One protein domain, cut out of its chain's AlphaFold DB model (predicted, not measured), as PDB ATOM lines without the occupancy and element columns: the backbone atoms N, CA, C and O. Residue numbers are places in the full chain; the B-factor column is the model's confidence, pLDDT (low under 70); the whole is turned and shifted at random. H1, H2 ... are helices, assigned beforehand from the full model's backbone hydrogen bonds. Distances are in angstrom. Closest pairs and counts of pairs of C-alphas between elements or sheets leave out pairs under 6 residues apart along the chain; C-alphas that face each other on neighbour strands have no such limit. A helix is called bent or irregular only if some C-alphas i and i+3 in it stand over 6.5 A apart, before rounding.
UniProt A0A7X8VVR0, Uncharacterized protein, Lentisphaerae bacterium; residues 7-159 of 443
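Overview. This is residues 7 to 159 of the 443 residues of an uncharacterized protein of Lentisphaerae bacterium (UniProt A0A7X8VVR0). Mostly short helices are stacked one after another along an elongated body, with H1 at one end and H9 at the other. In the middle H7a crosses H3; H2 and H4 pack on H3, H5 and H6 cover one side of this middle, and H7b and H8 form a hairpin between H7a and H9. The printed part has 153 residues with nine named helices, H1 to H9 in chain order, and no named strand: the class is all helix. It is compact, with a radius of gyration of the C-alphas of 15.5 A, and spans 52 by 28 by 25 A.

Along the chain. The longest helix, H7, residues 102 to 125, was assigned as one helix by its hydrogen bonds but is bent: C-alphas 115 and 118 are 9.4 A apart. Its arms are H7a, residues 102 to 115, 20.3 A long from C-alpha 102 at (0.618, 24.901, 4.584), and H7b, residues 118 to 125, 10.6 A. H3, residues 50 to 65, is 23.0 A long and H8, residues 130 to 142, 19.4 A. H1 holds residues 16 to 25, beginning at C-alpha 16 (7.780, 37.288, -10.912), H2 36 to 47, H4 70 to 80, H5 85 to 88 and H6 90 to 99. H9, residues 148 to 158, ends at C-alpha 158 (26.346, 13.329, 18.203).

Arrangement. H7a touches H3 about perpendicular, at 82 degrees; the closest C-alphas, of Ala 61 and Trp 108, are 4.4 A apart. H3 is the hub, touching six helices. H1 touches it at Ala 20 and Ser 59, 4.8 A between C-alphas. H2 and H3 form a hairpin, as do H3 and H4. H5 touches H3 with C-alphas 85 and 50 closest, 5.4 A. H6 and H7a, a hairpin, only just touch, with 3 pairs of C-alphas within 8 A; the closest, of Cys 97 and Val 105, are 6.0 A apart. H7b and H8 form a hairpin at a shallow tilt of 9 degrees. H9 touches H7b at a steep tilt of 52 degrees, the C-alphas of Ala 122 and Leu 149 being closest at 5.4 A. H1 and H9 are apart. Every O i to N i+4 pair is within hydrogen-bond range in H1, H2, H4, H6, H7b and H9; H3 has 10 of 12, H7a 8 of 10 and H8 6 of 9, and H5 is too short for one.

Size, cuts and confidence. The C-alphas farthest apart, of Glu 32 and Gln 158, are 53.8 A apart. The printed part has no cut and no long link. The mean pLDDT of the printed part is 92.4; residues 7 to 8 are under 70.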
ATOM      1  N   ALA A   7      -6.482  37.401 -18.435       55.97
ATOM      2  CA  ALA A   7      -6.390  37.155 -16.996       55.97
ATOM      3  C   ALA A   7      -6.046  35.699 -16.607       55.97
ATOM      4  O   ALA A   7      -5.537  35.464 -15.519       55.97
ATOM      5  N   ARG A   8      -6.297  34.707 -17.474       67.69
ATOM      6  CA  ARG A   8      -5.975  33.290 -17.206       67.69
ATOM      7  C   ARG A   8      -4.623  32.846 -17.768       67.69
ATOM      8  O   ARG A   8      -4.196  31.726 -17.493       67.69
ATOM      9  N   ARG A   9      -3.940  33.694 -18.546       84.69
ATOM     10  CA  ARG A   9      -2.620  33.391 -19.111       84.69
ATOM     11  C   ARG A   9      -1.521  33.775 -18.133       84.69
ATOM     12  O   ARG A   9      -0.996  34.883 -18.147       84.69
ATOM     13  N   TRP A  10      -1.164  32.858 -17.250       89.62
ATOM     14  CA  TRP A  10      -0.046  33.045 -16.322       89.62
ATOM     15  C   TRP A  10       1.319  33.009 -17.039       89.62
ATOM     16  O   TRP A  10       2.285  33.615 -16.584       89.62
ATOM     17  N   ASP A  11       1.398  32.355 -18.194       89.38
ATOM     18  CA  ASP A  11       2.613  32.130 -18.979       89.38
ATOM     19  C   ASP A  11       3.149  33.388 -19.693       89.38
ATOM     20  O   ASP A  11       4.334  33.457 -20.019       89.38
ATOM     21  N   VAL A  12       2.311  34.415 -19.873       90.88
ATOM     22  CA  VAL A  12       2.675  35.709 -20.500       90.88
ATOM     23  C   VAL A  12       3.021  36.808 -19.487       90.88
ATOM     24  O   VAL A  12       3.096  37.985 -19.841       90.88
ATOM     25  N   SER A  13       3.209  36.443 -18.215       92.56
ATOM     26  CA  SER A  13       3.559  37.384 -17.143       92.56
ATOM     27  C   SER A  13       4.821  38.187 -17.477       92.56
ATOM     28  O   SER A  13       5.726  37.685 -18.144       92.56
ATOM     29  N   ARG A  14       4.904  39.433 -16.999       92.38
ATOM     30  CA  ARG A  14       6.040  40.342 -17.249       92.38
ATOM     31  C   ARG A  14       7.039  40.378 -16.096       92.38
ATOM     32  O   ARG A  14       8.159  40.849 -16.265       92.38
ATOM     33  N   SER A  15       6.634  39.915 -14.915       95.25
ATOM     34  CA  SER A  15       7.458  39.891 -13.705       95.25
ATOM     35  C   SER A  15       7.144  38.673 -12.839       95.25
ATOM     36  O   SER A  15       6.116  38.021 -13.021       95.25
ATOM     37  N   ILE A  16       8.014  38.379 -11.867       95.94
ATOM     38  CA  ILE A  16       7.780  37.288 -10.912       95.94
ATOM     39  C   ILE A  16       6.585  37.561  -9.989       95.94
ATOM     40  O   ILE A  16       5.880  36.631  -9.612       95.94
ATOM     41  N   VAL A  17       6.337  38.831  -9.655       94.88
ATOM     42  CA  VAL A  17       5.204  39.243  -8.815       94.88
ATOM     43  C   VAL A  17       3.897  38.954  -9.545       94.88
ATOM     44  O   VAL A  17       3.042  38.247  -9.023       94.88
ATOM     45  N   GLU A  18       3.803  39.403 -10.798       93.69
ATOM     46  CA  GLU A  18       2.641  39.160 -11.655       93.69
ATOM     47  C   GLU A  18       2.424  37.661 -11.909       93.69
ATOM     48  O   GLU A  18       1.294  37.181 -11.839       93.69
ATOM     49  N   LEU A  19       3.503  36.901 -12.143       94.44
ATOM     50  CA  LEU A  19       3.428  35.447 -12.295       94.44
ATOM     51  C   LEU A  19       2.845  34.786 -11.041       94.44
ATOM     52  O   LEU A  19       1.931  33.967 -11.147       94.44
ATOM     53  N   ALA A  20       3.343  35.152  -9.859       92.94
ATOM     54  CA  ALA A  20       2.873  34.595  -8.598       92.94
ATOM     55  C   ALA A  20       1.397  34.931  -8.333       92.94
ATOM     56  O   ALA A  20       0.662  34.085  -7.829       92.94
ATOM     57  N   GLU A  21       0.955  36.148  -8.658       91.62
ATOM     58  CA  GLU A  21      -0.440  36.581  -8.512       91.62
ATOM     59  C   GLU A  21      -1.369  35.824  -9.462       91.62
ATOM     60  O   GLU A  21      -2.313  35.182  -9.000       91.62
ATOM     61  N   ARG A  22      -1.049  35.785 -10.762       90.81
ATOM     62  CA  ARG A  22      -1.851  35.054 -11.757       90.81
ATOM     63  C   ARG A  22      -1.958  33.566 -11.416       90.81
ATOM     64  O   ARG A  22      -3.031  32.986 -11.526       90.81
ATOM     65  N   LEU A  23      -0.873  32.941 -10.949       90.81
ATOM     66  CA  LEU A  23      -0.890  31.536 -10.526       90.81
ATOM     67  C   LEU A  23      -1.764  31.283  -9.285       90.81
ATOM     68  O   LEU A  23      -2.318  30.192  -9.155       90.81
ATOM     69  N   LYS A  24      -1.905  32.253  -8.368       88.06
ATOM     70  CA  LYS A  24      -2.753  32.114  -7.167       88.06
ATOM     71  C   LYS A  24      -4.244  32.111  -7.497       88.06
ATOM     72  O   LYS A  24      -5.011  31.456  -6.795       88.06
ATOM     73  N   GLU A  25      -4.647  32.840  -8.534       82.12
ATOM     74  CA  GLU A  25      -6.051  32.984  -8.941       82.12
ATOM     75  C   GLU A  25      -6.579  31.777  -9.734       82.12
ATOM     76  O   GLU A  25      -7.785  31.636  -9.953       82.12
ATOM     77  N   LEU A  26      -5.686  30.877 -10.156       79.88
ATOM     78  CA  LEU A  26      -6.018  29.760 -11.028       79.88
ATOM     79  C   LEU A  26      -6.317  28.473 -10.252       79.88
ATOM     80  O   LEU A  26      -5.515  27.975  -9.465       79.88
ATOM     81  N   ASN A  27      -7.466  27.867 -10.567       70.62
ATOM     82  CA  ASN A  27      -7.821  26.524 -10.095       70.62
ATOM     83  C   ASN A  27      -7.197  25.406 -10.950       70.62
ATOM     84  O   ASN A  27      -7.003  24.298 -10.456       70.62
ATOM     85  N   LYS A  28      -6.903  25.685 -12.226       75.88
ATOM     86  CA  LYS A  28      -6.236  24.784 -13.176       75.88
ATOM     87  C   LYS A  28      -5.202  25.572 -13.972       75.88
ATOM     88  O   LYS A  28      -5.476  26.707 -14.349       75.88
ATOM     89  N   LEU A  29      -4.049  24.958 -14.235       78.19
ATOM     90  CA  LEU A  29      -2.942  25.592 -14.960       78.19
ATOM     91  C   LEU A  29      -2.968  25.348 -16.475       78.19
ATOM     92  O   LEU A  29      -2.106  25.869 -17.174       78.19
ATOM     93  N   GLU A  30      -3.930  24.569 -16.975       77.19
ATOM     94  CA  GLU A  30      -4.043  24.195 -18.387       77.19
ATOM     95  C   GLU A  30      -4.215  25.433 -19.280       77.19
ATOM     96  O   GLU A  30      -5.232  26.129 -19.234       77.19
ATOM     97  N   VAL A  31      -3.203  25.689 -20.110       80.31
ATOM     98  CA  VAL A  31      -3.202  26.723 -21.150       80.31
ATOM     99  C   VAL A  31      -2.826  26.061 -22.473       80.31
ATOM    100  O   VAL A  31      -1.874  25.282 -22.531       80.31
ATOM    101  N   GLU A  32      -3.564  26.366 -23.541       76.69
ATOM    102  CA  GLU A  32      -3.202  25.941 -24.897       76.69
ATOM    103  C   GLU A  32      -1.897  26.631 -25.328       76.69
ATOM    104  O   GLU A  32      -1.815  27.858 -25.331       76.69
ATOM    105  N   ASN A  33      -0.885  25.844 -25.716       78.88
ATOM    106  CA  ASN A  33       0.436  26.316 -26.164       78.88
ATOM    107  C   ASN A  33       1.110  27.310 -25.186       78.88
ATOM    108  O   ASN A  33       1.285  28.489 -25.516       78.88
ATOM    109  N   PRO A  34       1.503  26.848 -23.984       86.94
ATOM    110  CA  PRO A  34       2.055  27.713 -22.946       86.94
ATOM    111  C   PRO A  34       3.443  28.253 -23.321       86.94
ATOM    112  O   PRO A  34       4.311  27.518 -23.793       86.94
ATOM    113  N   GLN A  35       3.689  29.534 -23.043       91.44
ATOM    114  CA  GLN A  35       4.978  30.206 -23.251       91.44
ATOM    115  C   GLN A  35       5.983  29.901 -22.123       91.44
ATOM    116  O   GLN A  35       6.417  30.786 -21.383       91.44
ATOM    117  N   LEU A  36       6.383  28.635 -21.991       92.12
ATOM    118  CA  LEU A  36       7.277  28.175 -20.916       92.12
ATOM    119  C   LEU A  36       8.665  28.838 -20.943       92.12
ATOM    120  O   LEU A  36       9.246  29.083 -19.887       92.12
ATOM    121  N   ASP A  37       9.172  29.215 -22.119       93.50
ATOM    122  CA  ASP A  37      10.438  29.950 -22.238       93.50
ATOM    123  C   ASP A  37      10.381  31.334 -21.577       93.50
ATOM    124  O   ASP A  37      11.374  31.795 -21.010       93.50
ATOM    125  N   ASN A  38       9.224  32.003 -21.621       94.38
ATOM    126  CA  ASN A  38       9.030  33.277 -20.931       94.38
ATOM    127  C   ASN A  38       9.094  33.071 -19.412       94.38
ATOM    128  O   ASN A  38       9.845  33.751 -18.713       94.38
ATOM    129  N   VAL A  39       8.385  32.058 -18.913       94.94
ATOM    130  CA  VAL A  39       8.384  31.678 -17.494       94.94
ATOM    131  C   VAL A  39       9.799  31.328 -17.023       94.94
ATOM    132  O   VAL A  39      10.234  31.821 -15.981       94.94
ATOM    133  N   LYS A  40      10.557  30.554 -17.812       96.31
ATOM    134  CA  LYS A  40      11.963  30.229 -17.524       96.31
ATOM    135  C   LYS A  40      12.814  31.490 -17.407       96.31
ATOM    136  O   LYS A  40      13.529  31.638 -16.422       96.31
ATOM    137  N   LYS A  41      12.709  32.425 -18.359       95.88
ATOM    138  CA  LYS A  41      13.445  33.704 -18.311       95.88
ATOM    139  C   LYS A  41      13.137  34.495 -17.041       95.88
ATOM    140  O   LYS A  41      14.065  35.008 -16.418       95.88
ATOM    141  N   ILE A  42      11.868  34.558 -16.630       96.50
ATOM    142  CA  ILE A  42      11.464  35.234 -15.389       96.50
ATOM    143  C   ILE A  42      12.124  34.562 -14.186       96.50
ATOM    144  O   ILE A  42      12.812  35.246 -13.429       96.50
ATOM    145  N   LEU A  43      11.978  33.240 -14.038       96.62
ATOM    146  CA  LEU A  43      12.555  32.479 -12.926       96.62
ATOM    147  C   LEU A  43      14.079  32.642 -12.850       96.62
ATOM    148  O   LEU A  43      14.604  32.936 -11.779       96.62
ATOM    149  N   VAL A  44      14.780  32.540 -13.983       96.06
ATOM    150  CA  VAL A  44      16.236  32.742 -14.067       96.06
ATOM    151  C   VAL A  44      16.623  34.162 -13.649       96.06
ATOM    152  O   VAL A  44      17.554  34.341 -12.867       96.06
ATOM    153  N   SER A  45      15.893  35.182 -14.118       95.62
ATOM    154  CA  SER A  45      16.221  36.590 -13.847       95.62
ATOM    155  C   SER A  45      16.126  36.984 -12.368       95.62
ATOM    156  O   SER A  45      16.792  37.933 -11.940       95.62
ATOM    157  N   VAL A  46      15.308  36.265 -11.592       96.31
ATOM    158  CA  VAL A  46      15.068  36.542 -10.168       96.31
ATOM    159  C   VAL A  46      15.727  35.534  -9.235       96.31
ATOM    160  O   VAL A  46      15.839  35.818  -8.047       96.31
ATOM    161  N   ALA A  47      16.197  34.389  -9.741       94.56
ATOM    162  CA  ALA A  47      16.764  33.322  -8.919       94.56
ATOM    163  C   ALA A  47      17.901  33.822  -8.016       94.56
ATOM    164  O   ALA A  47      17.964  33.456  -6.848       94.56
ATOM    165  N   THR A  48      18.778  34.693  -8.519       95.50
ATOM    166  CA  THR A  48      19.931  35.227  -7.773       95.50
ATOM    167  C   THR A  48      19.593  36.394  -6.840       95.50
ATOM    168  O   THR A  48      20.488  36.887  -6.157       95.50
ATOM    169  N   ARG A  49      18.331  36.842  -6.794       95.56
ATOM    170  CA  ARG A  49      17.875  38.028  -6.056       95.56
ATOM    171  C   ARG A  49      17.171  37.633  -4.750       95.56
ATOM    172  O   ARG A  49      16.032  37.155  -4.799       95.56
ATOM    173  N   PRO A  50      17.800  37.817  -3.573       93.25
ATOM    174  CA  PRO A  50      17.212  37.414  -2.296       93.25
ATOM    175  C   PRO A  50      15.835  38.045  -2.041       93.25
ATOM    176  O   PRO A  50      14.918  37.358  -1.604       93.25
ATOM    177  N   GLU A  51      15.645  39.314  -2.389       94.88
ATOM    178  CA  GLU A  51      14.397  40.056  -2.190       94.88
ATOM    179  C   GLU A  51      13.208  39.509  -3.002       94.88
ATOM    180  O   GLU A  51      12.058  39.763  -2.658       94.88
ATOM    181  N   GLN A  52      13.468  38.722  -4.052       95.62
ATOM    182  CA  GLN A  52      12.439  38.084  -4.884       95.62
ATOM    183  C   GLN A  52      12.202  36.608  -4.529       95.62
ATOM    184  O   GLN A  52      11.372  35.945  -5.154       95.62
ATOM    185  N   SER A  53      12.912  36.073  -3.530       95.69
ATOM    186  CA  SER A  53      12.895  34.638  -3.220       95.69
ATOM    187  C   SER A  53      11.521  34.128  -2.776       95.69
ATOM    188  O   SER A  53      11.169  32.990  -3.077       95.69
ATOM    189  N   GLU A  54      10.706  34.962  -2.123       95.75
ATOM    190  CA  GLU A  54       9.344  34.589  -1.721       95.75
ATOM    191  C   GLU A  54       8.412  34.411  -2.932       95.75
ATOM    192  O   GLU A  54       7.700  33.405  -3.033       95.75
ATOM    193  N   PHE A  55       8.451  35.342  -3.891       96.38
ATOM    194  CA  PHE A  55       7.675  35.241  -5.132       96.38
ATOM    195  C   PHE A  55       8.170  34.095  -6.018       96.38
ATOM    196  O   PHE A  55       7.353  33.376  -6.599       96.38
ATOM    197  N   PHE A  56       9.489  33.880  -6.070       97.06
ATOM    198  CA  PHE A  56      10.096  32.734  -6.741       97.06
ATOM    199  C   PHE A  56       9.576  31.414  -6.158       97.06
ATOM    200  O   PHE A  56       8.977  30.617  -6.881       97.06
ATOM    201  N   ALA A  57       9.722  31.215  -4.846       97.12
ATOM    202  CA  ALA A  57       9.299  29.992  -4.173       97.12
ATOM    203  C   ALA A  57       7.791  29.748  -4.309       97.12
ATOM    204  O   ALA A  57       7.364  28.627  -4.584       97.12
ATOM    205  N   THR A  58       6.979  30.800  -4.186       96.62
ATOM    206  CA  THR A  58       5.521  30.713  -4.352       96.62
ATOM    207  C   THR A  58       5.132  30.302  -5.772       96.62
ATOM    208  O   THR A  58       4.294  29.416  -5.941       96.62
ATOM    209  N   SER A  59       5.752  30.905  -6.790       95.94
ATOM    210  CA  SER A  59       5.483  30.577  -8.196       95.94
ATOM    211  C   SER A  59       5.864  29.130  -8.502       95.94
ATOM    212  O   SER A  59       5.065  28.385  -9.064       95.94
ATOM    213  N   VAL A  60       7.050  28.700  -8.062       96.56
ATOM    214  CA  VAL A  60       7.519  27.317  -8.228       96.56
ATOM    215  C   VAL A  60       6.590  26.327  -7.515       96.56
ATOM    216  O   VAL A  60       6.215  25.313  -8.103       96.56
ATOM    217  N   ALA A  61       6.157  26.627  -6.287       96.19
ATOM    218  CA  ALA A  61       5.233  25.778  -5.537       96.19
ATOM    219  C   ALA A  61       3.868  25.635  -6.230       96.19
ATOM    220  O   ALA A  61       3.308  24.540  -6.270       96.19
ATOM    221  N   LEU A  62       3.331  26.724  -6.789       94.69
ATOM    222  CA  LEU A  62       2.058  26.718  -7.515       94.69
ATOM    223  C   LEU A  62       2.154  25.947  -8.832       94.69
ATOM    224  O   LEU A  62       1.275  25.135  -9.116       94.69
ATOM    225  N   LEU A  63       3.236  26.139  -9.593       93.56
ATOM    226  CA  LEU A  63       3.494  25.368 -10.811       93.56
ATOM    227  C   LEU A  63       3.626  23.872 -10.502       93.56
ATOM    228  O   LEU A  63       3.038  23.050 -11.203       93.56
ATOM    229  N   ARG A  64       4.338  23.518  -9.423       93.56
ATOM    230  CA  ARG A  64       4.498  22.122  -8.992       93.56
ATOM    231  C   ARG A  64       3.171  21.509  -8.552       93.56
ATOM    232  O   ARG A  64       2.884  20.371  -8.906       93.56
ATOM    233  N   LYS A  65       2.340  22.270  -7.834       92.31
ATOM    234  CA  LYS A  65       1.007  21.839  -7.388       92.31
ATOM    235  C   LYS A  65       0.077  21.456  -8.540       92.31
ATOM    236  O   LYS A  65      -0.788  20.612  -8.348       92.31
ATOM    237  N   GLY A  66       0.209  22.097  -9.699       86.00
ATOM    238  CA  GLY A  66      -0.642  21.787 -10.847       86.00
ATOM    239  C   GLY A  66      -0.265  20.504 -11.590       86.00
ATOM    240  O   GLY A  66      -1.054  20.074 -12.419       86.00
ATOM    241  N   GLU A  67       0.907  19.915 -11.319       86.38
ATOM    242  CA  GLU A  67       1.455  18.671 -11.903       86.38
ATOM    243  C   GLU A  67       1.671  18.664 -13.433       86.38
ATOM    244  O   GLU A  67       2.520  17.930 -13.936       86.38
ATOM    245  N   THR A  68       0.988  19.531 -14.184       87.25
ATOM    246  CA  THR A  68       1.015  19.602 -15.652       87.25
ATOM    247  C   THR A  68       2.409  19.884 -16.219       87.25
ATOM    248  O   THR A  68       2.750  19.402 -17.295       87.25
ATOM    249  N   TYR A  69       3.230  20.657 -15.503       89.50
ATOM    250  CA  TYR A  69       4.504  21.189 -16.003       89.50
ATOM    251  C   TYR A  69       5.726  20.643 -15.255       89.50
ATOM    252  O   TYR A  69       6.756  21.309 -15.162       89.50
ATOM    253  N   ASN A  70       5.628  19.420 -14.726       89.69
ATOM    254  CA  ASN A  70       6.694  18.800 -13.935       89.69
ATOM    255  C   ASN A  70       8.019  18.668 -14.699       89.69
ATOM    256  O   ASN A  70       9.043  19.092 -14.177       89.69
ATOM    257  N   ALA A  71       7.999  18.195 -15.950       90.88
ATOM    258  CA  ALA A  71       9.216  18.053 -16.760       90.88
ATOM    259  C   ALA A  71       9.929  19.400 -17.004       90.88
ATOM    260  O   ALA A  71      11.154  19.505 -16.912       90.88
ATOM    261  N   PHE A  72       9.151  20.458 -17.262       93.94
ATOM    262  CA  PHE A  72       9.666  21.820 -17.406       93.94
ATOM    263  C   PHE A  72      10.330  22.316 -16.115       93.94
ATOM    264  O   PHE A  72      11.427  22.884 -16.159       93.94
ATOM    265  N   LEU A  73       9.676  22.092 -14.972       93.75
ATOM    266  CA  LEU A  73      10.225  22.455 -13.671       93.75
ATOM    267  C   LEU A  73      11.495  21.665 -13.363       93.75
ATOM    268  O   LEU A  73      12.466  22.268 -12.934       93.75
ATOM    269  N   GLU A  74      11.533  20.362 -13.618       92.12
ATOM    270  CA  GLU A  74      12.713  19.529 -13.359       92.12
ATOM    271  C   GLU A  74      13.946  20.042 -14.107       92.12
ATOM    272  O   GLU A  74      14.993  20.258 -13.496       92.12
ATOM    273  N   THR A  75      13.804  20.346 -15.400       94.12
ATOM    274  CA  THR A  75      14.912  20.908 -16.190       94.12
ATOM    275  C   THR A  75      15.315  22.292 -15.673       94.12
ATOM    276  O   THR A  75      16.494  22.569 -15.464       94.12
ATOM    277  N   THR A  76      14.338  23.165 -15.417       94.69
ATOM    278  CA  THR A  76      14.607  24.554 -15.012       94.69
ATOM    279  C   THR A  76      15.216  24.650 -13.613       94.69
ATOM    280  O   THR A  76      16.145  25.422 -13.393       94.69
ATOM    281  N   LEU A  77      14.708  23.885 -12.645       94.94
ATOM    282  CA  LEU A  77      15.177  23.933 -11.261       94.94
ATOM    283  C   LEU A  77      16.556  23.285 -11.108       94.94
ATOM    284  O   LEU A  77      17.348  23.784 -10.316       94.94
ATOM    285  N   SER A  78      16.863  22.245 -11.891       92.38
ATOM    286  CA  SER A  78      18.201  21.639 -11.933       92.38
ATOM    287  C   SER A  78      19.266  22.648 -12.390       92.38
ATOM    288  O   SER A  78      20.302  22.796 -11.744       92.38
ATOM    289  N   GLU A  79      18.979  23.449 -13.424       93.25
ATOM    290  CA  GLU A  79      19.876  24.530 -13.871       93.25
ATOM    291  C   GLU A  79      20.056  25.638 -12.813       93.25
ATOM    292  O   GLU A  79      21.130  26.232 -12.691       93.25
ATOM    293  N   LEU A  80      19.005  25.926 -12.038       94.69
ATOM    294  CA  LEU A  80      18.992  26.996 -11.036       94.69
ATOM    295  C   LEU A  80      19.485  26.566  -9.650       94.69
ATOM    296  O   LEU A  80      19.733  27.434  -8.808       94.69
ATOM    297  N   ALA A  81      19.647  25.264  -9.408       92.44
ATOM    298  CA  ALA A  81      19.948  24.667  -8.108       92.44
ATOM    299  C   ALA A  81      21.130  25.332  -7.383       92.44
ATOM    300  O   ALA A  81      21.052  25.648  -6.194       92.44
ATOM    301  N   GLU A  82      22.220  25.595  -8.106       92.62
ATOM    302  CA  GLU A  82      23.438  26.199  -7.551       92.62
ATOM    303  C   GLU A  82      23.476  27.727  -7.649       92.62
ATOM    304  O   GLU A  82      24.398  28.362  -7.141       92.62
ATOM    305  N   GLN A  83      22.496  28.352  -8.303       92.56
ATOM    306  CA  GLN A  83      22.481  29.798  -8.540       92.56
ATOM    307  C   GLN A  83      21.463  30.519  -7.661       92.56
ATOM    308  O   GLN A  83      21.718  31.657  -7.259       92.56
ATOM    309  N   ALA A  84      20.349  29.862  -7.337       95.06
ATOM    310  CA  ALA A  84      19.245  30.484  -6.630       95.06
ATOM    311  C   ALA A  84      19.641  30.913  -5.207       95.06
ATOM    312  O   ALA A  84      20.087  30.100  -4.393       95.06
ATOM    313  N   ALA A  85      19.432  32.191  -4.889       94.06
ATOM    314  CA  ALA A  85      19.724  32.794  -3.593       94.06
ATOM    315  C   ALA A  85      19.040  32.034  -2.447       94.06
ATOM    316  O   ALA A  85      19.685  31.735  -1.441       94.06
ATOM    317  N   VAL A  86      17.783  31.627  -2.661       95.44
ATOM    318  CA  VAL A  86      16.998  30.875  -1.677       95.44
ATOM    319  C   VAL A  86      17.653  29.559  -1.261       95.44
ATOM    320  O   VAL A  86      17.590  29.210  -0.091       95.44
ATOM    321  N   TRP A  87      18.311  28.832  -2.171       95.94
ATOM    322  CA  TRP A  87      18.967  27.561  -1.836       95.94
ATOM    323  C   TRP A  87      20.433  27.719  -1.422       95.94
ATOM    324  O   TRP A  87      20.991  26.824  -0.793       95.94
ATOM    325  N   LYS A  88      21.064  28.859  -1.729       94.50
ATOM    326  CA  LYS A  88      22.389  29.202  -1.188       94.50
ATOM    327  C   LYS A  88      22.323  29.570   0.287       94.50
ATOM    328  O   LYS A  88      23.236  29.243   1.042       94.50
ATOM    329  N   ASN A  89      21.258  30.257   0.697       93.38
ATOM    330  CA  ASN A  89      21.048  30.643   2.082       93.38
ATOM    331  C   ASN A  89      19.959  29.779   2.730       93.38
ATOM    332  O   ASN A  89      18.765  30.046   2.603       93.38
ATOM    333  N   VAL A  90      20.386  28.775   3.500       92.81
ATOM    334  CA  VAL A  90      19.473  27.869   4.211       92.81
ATOM    335  C   VAL A  90      18.525  28.623   5.151       92.81
ATOM    336  O   VAL A  90      17.374  28.221   5.289       92.81
ATOM    337  N   GLU A  91      18.955  29.724   5.778       91.81
ATOM    338  CA  GLU A  91      18.085  30.509   6.670       91.81
ATOM    339  C   GLU A  91      16.935  31.157   5.901       91.81
ATOM    340  O   GLU A  91      15.791  31.123   6.350       91.81
ATOM    341  N   GLN A  92      17.217  31.655   4.695       93.25
ATOM    342  CA  GLN A  92      16.203  32.220   3.815       93.25
ATOM    343  C   GLN A  92      15.204  31.153   3.347       93.25
ATOM    344  O   GLN A  92      13.994  31.382   3.354       93.25
ATOM    345  N   PHE A  93      15.693  29.968   2.972       96.12
ATOM    346  CA  PHE A  93      14.830  28.835   2.636       96.12
ATOM    347  C   PHE A  93      13.910  28.447   3.800       96.12
ATOM    348  O   PHE A  93      12.709  28.263   3.602       96.12
ATOM    349  N   VAL A  94      14.456  28.359   5.014       94.00
ATOM    350  CA  VAL A  94      13.703  28.048   6.238       94.00
ATOM    351  C   VAL A  94      12.627  29.100   6.512       94.00
ATOM    352  O   VAL A  94      11.486  28.735   6.796       94.00
ATOM    353  N   GLU A  95      12.958  30.388   6.402       93.06
ATOM    354  CA  GLU A  95      12.016  31.493   6.610       93.06
ATOM    355  C   GLU A  95      10.853  31.444   5.609       93.06
ATOM    356  O   GLU A  95       9.690  31.589   5.990       93.06
ATOM    357  N   ILE A  96      11.150  31.161   4.338       95.19
ATOM    358  CA  ILE A  96      10.133  30.989   3.296       95.19
ATOM    359  C   ILE A  96       9.245  29.782   3.599       95.19
ATOM    360  O   ILE A  96       8.022  29.903   3.548       95.19
ATOM    361  N   CYS A  97       9.822  28.632   3.954       95.25
ATOM    362  CA  CYS A  97       9.058  27.441   4.332       95.25
ATOM    363  C   CYS A  97       8.127  27.699   5.527       95.25
ATOM    364  O   CYS A  97       7.009  27.185   5.568       95.25
ATOM    365  N   ASP A  98       8.572  28.501   6.491       91.81
ATOM    366  CA  ASP A  98       7.786  28.845   7.669       91.81
ATOM    367  C   ASP A  98       6.621  29.797   7.347       91.81
ATOM    368  O   ASP A  98       5.497  29.571   7.804       91.81
ATOM    369  N   ARG A  99       6.844  30.815   6.510       92.44
ATOM    370  CA  ARG A  99       5.797  31.776   6.110       92.44
ATOM    371  C   ARG A  99       4.823  31.229   5.070       92.44
ATOM    372  O   ARG A  99       3.684  31.691   4.994       92.44
ATOM    373  N   MET A 100       5.251  30.261   4.263       94.19
ATOM    374  CA  MET A 100       4.444  29.733   3.170       94.19
ATOM    375  C   MET A 100       3.161  29.053   3.687       94.19
ATOM    376  O   MET A 100       3.203  28.290   4.659       94.19
ATOM    377  N   PRO A 101       2.003  29.250   3.022       91.56
ATOM    378  CA  PRO A 101       0.775  28.550   3.377       91.56
ATOM    379  C   PRO A 101       0.971  27.031   3.394       91.56
ATOM    380  O   PRO A 101       1.538  26.457   2.464       91.56
ATOM    381  N   GLY A 102       0.426  26.349   4.407       86.44
ATOM    382  CA  GLY A 102       0.618  24.901   4.584       86.44
ATOM    383  C   GLY A 102       0.167  24.041   3.393       86.44
ATOM    384  O   GLY A 102       0.712  22.968   3.168       86.44
ATOM    385  N   LYS A 103      -0.780  24.529   2.578       88.56
ATOM    386  CA  LYS A 103      -1.218  23.862   1.337       88.56
ATOM    387  C   LYS A 103      -0.199  23.956   0.190       88.56
ATOM    388  O   LYS A 103      -0.374  23.266  -0.807       88.56
ATOM    389  N   LEU A 104       0.800  24.833   0.294       94.06
ATOM    390  CA  LEU A 104       1.825  25.077  -0.728       94.06
ATOM    391  C   LEU A 104       3.216  24.606  -0.299       94.06
ATOM    392  O   LEU A 104       3.981  24.164  -1.151       94.06
ATOM    393  N   VAL A 105       3.524  24.631   1.003       95.69
ATOM    394  CA  VAL A 105       4.863  24.286   1.511       95.69
ATOM    395  C   VAL A 105       5.328  22.893   1.077       95.69
ATOM    396  O   VAL A 105       6.486  22.728   0.713       95.69
ATOM    397  N   ALA A 106       4.430  21.905   1.017       94.56
ATOM    398  CA  ALA A 106       4.774  20.560   0.558       94.56
ATOM    399  C   ALA A 106       5.266  20.555  -0.902       94.56
ATOM    400  O   ALA A 106       6.263  19.910  -1.210       94.56
ATOM    401  N   PHE A 107       4.626  21.325  -1.788       95.62
ATOM    402  CA  PHE A 107       5.023  21.437  -3.196       95.62
ATOM    403  C   PHE A 107       6.322  22.227  -3.370       95.62
ATOM    404  O   PHE A 107       7.136  21.899  -4.230       95.62
ATOM    405  N   TRP A 108       6.561  23.230  -2.522       97.19
ATOM    406  CA  TRP A 108       7.847  23.926  -2.479       97.19
ATOM    407  C   TRP A 108       8.994  23.005  -2.036       97.19
ATOM    408  O   TRP A 108      10.065  22.998  -2.643       97.19
ATOM    409  N   MET A 109       8.762  22.181  -1.011       97.00
ATOM    410  CA  MET A 109       9.745  21.202  -0.543       97.00
ATOM    411  C   MET A 109       9.986  20.100  -1.585       97.00
ATOM    412  O   MET A 109      11.134  19.715  -1.774       97.00
ATOM    413  N   GLN A 110       8.961  19.667  -2.329       95.56
ATOM    414  CA  GLN A 110       9.128  18.777  -3.492       95.56
ATOM    415  C   GLN A 110      10.012  19.401  -4.571       95.56
ATOM    416  O   GLN A 110      10.929  18.756  -5.069       95.56
ATOM    417  N   ALA A 111       9.754  20.659  -4.932       95.88
ATOM    418  CA  ALA A 111      10.569  21.369  -5.911       95.88
ATOM    419  C   ALA A 111      12.023  21.525  -5.436       95.88
ATOM    420  O   ALA A 111      12.956  21.386  -6.221       95.88
ATOM    421  N   THR A 112      12.221  21.758  -4.138       96.56
ATOM    422  CA  THR A 112      13.558  21.828  -3.538       96.56
ATOM    423  C   THR A 112      14.254  20.468  -3.521       96.56
ATOM    424  O   THR A 112      15.446  20.412  -3.804       96.56
ATOM    425  N   LEU A 113      13.529  19.378  -3.247       95.62
ATOM    426  CA  LEU A 113      14.059  18.016  -3.333       95.62
ATOM    427  C   LEU A 113      14.568  17.718  -4.746       95.62
ATOM    428  O   LEU A 113      15.676  17.223  -4.899       95.62
ATOM    429  N   LEU A 114      13.794  18.087  -5.772       92.94
ATOM    430  CA  LEU A 114      14.201  17.935  -7.171       92.94
ATOM    431  C   LEU A 114      15.442  18.766  -7.518       92.94
ATOM    432  O   LEU A 114      16.293  18.307  -8.270       92.94
ATOM    433  N   ALA A 115      15.548  19.983  -6.979       94.56
ATOM    434  CA  ALA A 115      16.646  20.892  -7.294       94.56
ATOM    435  C   ALA A 115      17.951  20.552  -6.560       94.56
ATOM    436  O   ALA A 115      19.024  20.583  -7.152       94.56
ATOM    437  N   LYS A 116      17.880  20.276  -5.252       95.81
ATOM    438  CA  LYS A 116      19.049  20.162  -4.361       95.81
ATOM    439  C   LYS A 116      19.291  18.753  -3.824       95.81
ATOM    440  O   LYS A 116      20.319  18.523  -3.189       95.81
ATOM    441  N   GLY A 117      18.362  17.831  -4.053       94.81
ATOM    442  CA  GLY A 117      18.430  16.465  -3.556       94.81
ATOM    443  C   GLY A 117      18.056  16.313  -2.080       94.81
ATOM    444  O   GLY A 117      17.860  17.276  -1.328       94.81
ATOM    445  N   SER A 118      17.970  15.051  -1.676       96.62
ATOM    446  CA  SER A 118      17.522  14.594  -0.361       96.62
ATOM    447  C   SER A 118      18.400  15.104   0.783       96.62
ATOM    448  O   SER A 118      17.885  15.616   1.778       96.62
ATOM    449  N   ALA A 119      19.726  15.067   0.609       95.75
ATOM    450  CA  ALA A 119      20.696  15.503   1.617       95.75
ATOM    451  C   ALA A 119      20.524  16.980   2.012       95.75
ATOM    452  O   ALA A 119      20.546  17.321   3.198       95.75
ATOM    453  N   TYR A 120      20.300  17.862   1.031       96.19
ATOM    454  CA  TYR A 120      20.052  19.278   1.299       96.19
ATOM    455  C   TYR A 120      18.758  19.471   2.093       96.19
ATOM    456  O   TYR A 120      18.743  20.204   3.083       96.19
ATOM    457  N   LEU A 121      17.674  18.801   1.683       96.81
ATOM    458  CA  LEU A 121      16.377  18.943   2.340       96.81
ATOM    459  C   LEU A 121      16.410  18.411   3.780       96.81
ATOM    460  O   LEU A 121      15.888  19.072   4.682       96.81
ATOM    461  N   ALA A 122      17.054  17.264   4.014       96.62
ATOM    462  CA  ALA A 122      17.236  16.694   5.347       96.62
ATOM    463  C   ALA A 122      18.014  17.656   6.261       96.62
ATOM    464  O   ALA A 122      17.533  18.009   7.339       96.62
ATOM    465  N   SER A 123      19.154  18.179   5.794       95.25
ATOM    466  CA  SER A 123      19.962  19.140   6.556       95.25
ATOM    467  C   SER A 123      19.216  20.451   6.836       95.25
ATOM    468  O   SER A 123      19.229  20.954   7.961       95.25
ATOM    469  N   ALA A 124      18.502  20.994   5.847       95.50
ATOM    470  CA  ALA A 124      17.710  22.207   6.025       95.50
ATOM    471  C   ALA A 124      16.563  22.017   7.032       95.50
ATOM    472  O   ALA A 124      16.237  22.944   7.776       95.50
ATOM    473  N   THR A 125      15.981  20.815   7.094       95.56
ATOM    474  CA  THR A 125      14.886  20.479   8.017       95.56
ATOM    475  C   THR A 125      15.301  20.618   9.480       95.56
ATOM    476  O   THR A 125      14.490  21.060  10.289       95.56
ATOM    477  N   MET A 126      16.570  20.369   9.827       94.19
ATOM    478  CA  MET A 126      17.069  20.530  11.206       94.19
ATOM    479  C   MET A 126      16.951  21.974  11.719       94.19
ATOM    480  O   MET A 126      16.869  22.211  12.925       94.19
ATOM    481  N   LYS A 127      16.890  22.946  10.797       91.56
ATOM    482  CA  LYS A 127      16.683  24.372  11.080       91.56
ATOM    483  C   LYS A 127      15.226  24.825  10.919       91.56
ATOM    484  O   LYS A 127      14.931  26.005  11.105       91.56
ATOM    485  N   MET A 128      14.314  23.928  10.555       91.88
ATOM    486  CA  MET A 128      12.890  24.220  10.415       91.88
ATOM    487  C   MET A 128      12.121  23.905  11.699       91.88
ATOM    488  O   MET A 128      12.515  23.017  12.455       91.88
ATOM    489  N   PRO A 129      10.961  24.546  11.916       90.62
ATOM    490  CA  PRO A 129      10.061  24.138  12.985       90.62
ATOM    491  C   PRO A 129       9.532  22.717  12.776       90.62
ATOM    492  O   PRO A 129       9.157  22.349  11.658       90.62
ATOM    493  N   TYR A 130       9.371  21.964  13.869       91.56
ATOM    494  CA  TYR A 130       8.936  20.562  13.849       91.56
ATOM    495  C   TYR A 130       7.672  20.302  13.014       91.56
ATOM    496  O   TYR A 130       7.544  19.271  12.359       91.56
ATOM    497  N   ARG A 131       6.731  21.258  12.970       90.69
ATOM    498  CA  ARG A 131       5.484  21.143  12.185       90.69
ATOM    499  C   ARG A 131       5.706  20.854  10.693       90.69
ATOM    500  O   ARG A 131       4.767  20.422  10.031       90.69
ATOM    501  N   LEU A 132       6.896  21.146  10.166       92.62
ATOM    502  CA  LEU A 132       7.264  20.921   8.768       92.62
ATOM    503  C   LEU A 132       8.017  19.603   8.547       92.62
ATOM    504  O   LEU A 132       8.105  19.158   7.408       92.62
ATOM    505  N   TRP A 133       8.516  18.949   9.600       94.81
ATOM    506  CA  TRP A 133       9.382  17.771   9.474       94.81
ATOM    507  C   TRP A 133       8.654  16.578   8.850       94.81
ATOM    508  O   TRP A 133       9.216  15.905   7.996       94.81
ATOM    509  N   ASN A 134       7.368  16.390   9.166       93.44
ATOM    510  CA  ASN A 134       6.531  15.351   8.550       93.44
ATOM    511  C   ASN A 134       6.389  15.520   7.024       93.44
ATOM    512  O   ASN A 134       6.133  14.552   6.312       93.44
ATOM    513  N   ASN A 135       6.539  16.742   6.496       94.19
ATOM    514  CA  ASN A 135       6.586  16.928   5.045       94.19
ATOM    515  C   ASN A 135       7.887  16.347   4.492       94.19
ATOM    516  O   ASN A 135       7.839  15.599   3.525       94.19
ATOM    517  N   THR A 136       9.024  16.638   5.129       95.38
ATOM    518  CA  THR A 136      10.322  16.064   4.751       95.38
ATOM    519  C   THR A 136      10.304  14.542   4.834       95.38
ATOM    520  O   THR A 136      10.686  13.902   3.864       95.38
ATOM    521  N   GLU A 137       9.802  13.958   5.926       94.50
ATOM    522  CA  GLU A 137       9.712  12.496   6.092       94.50
ATOM    523  C   GLU A 137       8.968  11.838   4.934       94.50
ATOM    524  O   GLU A 137       9.485  10.920   4.305       94.50
ATOM    525  N   LYS A 138       7.782  12.353   4.590       94.75
ATOM    526  CA  LYS A 138       6.986  11.823   3.475       94.75
ATOM    527  C   LYS A 138       7.693  11.949   2.131       94.75
ATOM    528  O   LYS A 138       7.514  11.090   1.273       94.75
ATOM    529  N   LEU A 139       8.444  13.028   1.928       95.50
ATOM    530  CA  LEU A 139       9.162  13.271   0.681       95.50
ATOM    531  C   LEU A 139      10.388  12.377   0.533       95.50
ATOM    532  O   LEU A 139      10.605  11.843  -0.549       95.50
ATOM    533  N   LEU A 140      11.148  12.184   1.607       95.88
ATOM    534  CA  LEU A 140      12.294  11.279   1.621       95.88
ATOM    535  C   LEU A 140      11.847   9.820   1.483       95.88
ATOM    536  O   LEU A 140      12.414   9.090   0.681       95.88
ATOM    537  N   ALA A 141      10.760   9.435   2.156       94.75
ATOM    538  CA  ALA A 141      10.137   8.125   1.982       94.75
ATOM    539  C   ALA A 141       9.696   7.884   0.529       94.75
ATOM    540  O   ALA A 141       9.987   6.849  -0.064       94.75
ATOM    541  N   ALA A 142       9.053   8.875  -0.100       93.75
ATOM    542  CA  ALA A 142       8.673   8.792  -1.511       93.75
ATOM    543  C   ALA A 142       9.881   8.714  -2.467       93.75
ATOM    544  O   ALA A 142       9.733   8.226  -3.585       93.75
ATOM    545  N   ALA A 143      11.057   9.181  -2.037       92.50
ATOM    546  CA  ALA A 143      12.317   9.065  -2.768       92.50
ATOM    547  C   ALA A 143      13.084   7.757  -2.470       92.50
ATOM    548  O   ALA A 143      14.120   7.521  -3.085       92.50
ATOM    549  N   GLY A 144      12.585   6.902  -1.567       94.00
ATOM    550  CA  GLY A 144      13.254   5.665  -1.144       94.00
ATOM    551  C   GLY A 144      14.388   5.872  -0.134       94.00
ATOM    552  O   GLY A 144      15.239   4.999   0.018       94.00
ATOM    553  N   GLU A 145      14.421   7.023   0.541       94.94
ATOM    554  CA  GLU A 145      15.444   7.416   1.516       94.94
ATOM    555  C   GLU A 145      14.844   7.591   2.925       94.94
ATOM    556  O   GLU A 145      15.083   8.585   3.615       94.94
ATOM    557  N   ASP A 146      14.034   6.626   3.367       91.44
ATOM    558  CA  ASP A 146      13.265   6.690   4.619       91.44
ATOM    559  C   ASP A 146      14.120   6.946   5.876       91.44
ATOM    560  O   ASP A 146      13.647   7.546   6.844       91.44
ATOM    561  N   THR A 147      15.384   6.510   5.883       92.56
ATOM    562  CA  THR A 147      16.282   6.622   7.045       92.56
ATOM    563  C   THR A 147      17.049   7.938   7.103       92.56
ATOM    564  O   THR A 147      17.505   8.318   8.183       92.56
ATOM    565  N   LEU A 148      17.152   8.680   5.995       95.25
ATOM    566  CA  LEU A 148      18.064   9.822   5.885       95.25
ATOM    567  C   LEU A 148      17.773  10.912   6.927       95.25
ATOM    568  O   LEU A 148      18.697  11.500   7.497       95.25
ATOM    569  N   LEU A 149      16.494  11.195   7.203       95.12
ATOM    570  CA  LEU A 149      16.145  12.197   8.210       95.12
ATOM    571  C   LEU A 149      16.574  11.750   9.610       95.12
ATOM    572  O   LEU A 149      17.141  12.549  10.349       95.12
ATOM    573  N   ALA A 150      16.332  10.483   9.956       93.69
ATOM    574  CA  ALA A 150      16.714   9.927  11.249       93.69
ATOM    575  C   ALA A 150      18.239   9.946  11.427       93.69
ATOM    576  O   ALA A 150      18.731  10.425  12.448       93.69
ATOM    577  N   GLU A 151      18.984   9.526  10.403       94.00
ATOM    578  CA  GLU A 151      20.449   9.589  10.376       94.00
ATOM    579  C   GLU A 151      20.953  11.023  10.586       94.00
ATOM    580  O   GLU A 151      21.836  11.258  11.411       94.00
ATOM    581  N   THR A 152      20.343  11.997   9.904       95.62
ATOM    582  CA  THR A 152      20.691  13.420  10.044       95.62
ATOM    583  C   THR A 152      20.423  13.925  11.466       95.62
ATOM    584  O   THR A 152      21.280  14.574  12.067       95.62
ATOM    585  N   VAL A 153      19.270  13.578  12.049       95.25
ATOM    586  CA  VAL A 153      18.927  13.934  13.436       95.25
ATOM    587  C   VAL A 153      19.946  13.348  14.412       95.25
ATOM    588  O   VAL A 153      20.441  14.054  15.295       95.25
ATOM    589  N   PHE A 154      20.288  12.066  14.268       94.19
ATOM    590  CA  PHE A 154      21.246  11.402  15.151       94.19
ATOM    591  C   PHE A 154      22.656  11.982  15.017       94.19
ATOM    592  O   PHE A 154      23.337  12.160  16.031       94.19
ATOM    593  N   GLN A 155      23.074  12.368  13.810       94.06
ATOM    594  CA  GLN A 155      24.324  13.103  13.610       94.06
ATOM    595  C   GLN A 155      24.331  14.439  14.366       94.06
ATOM    596  O   GLN A 155      25.323  14.760  15.026       94.06
ATOM    597  N   ASP A 156      23.235  15.201  14.359       94.69
ATOM    598  CA  ASP A 156      23.153  16.456  15.117       94.69
ATOM    599  C   ASP A 156      23.180  16.231  16.636       94.69
ATOM    600  O   ASP A 156      23.829  16.996  17.365       94.69
ATOM    601  N   PHE A 157      22.594  15.134  17.127       93.94
ATOM    602  CA  PHE A 157      22.763  14.708  18.520       93.94
ATOM    603  C   PHE A 157      24.221  14.387  18.867       93.94
ATOM    604  O   PHE A 157      24.713  14.835  19.908       93.94
ATOM    605  N   GLN A 158      24.927  13.648  18.009       90.94
ATOM    606  CA  GLN A 158      26.346  13.329  18.203       90.94
ATOM    607  C   GLN A 158      27.214  14.597  18.195       90.94
ATOM    608  O   GLN A 158      28.084  14.768  19.052       90.94
ATOM    609  N   ASN A 159      26.904  15.537  17.300       92.06
ATOM    610  CA  ASN A 159      27.586  16.823  17.169       92.06
ATOM    611  C   ASN A 159      27.159  17.867  18.216       92.06
ATOM    612  O   ASN A 159      27.695  18.977  18.231       92.06
TER     613      ASN A 159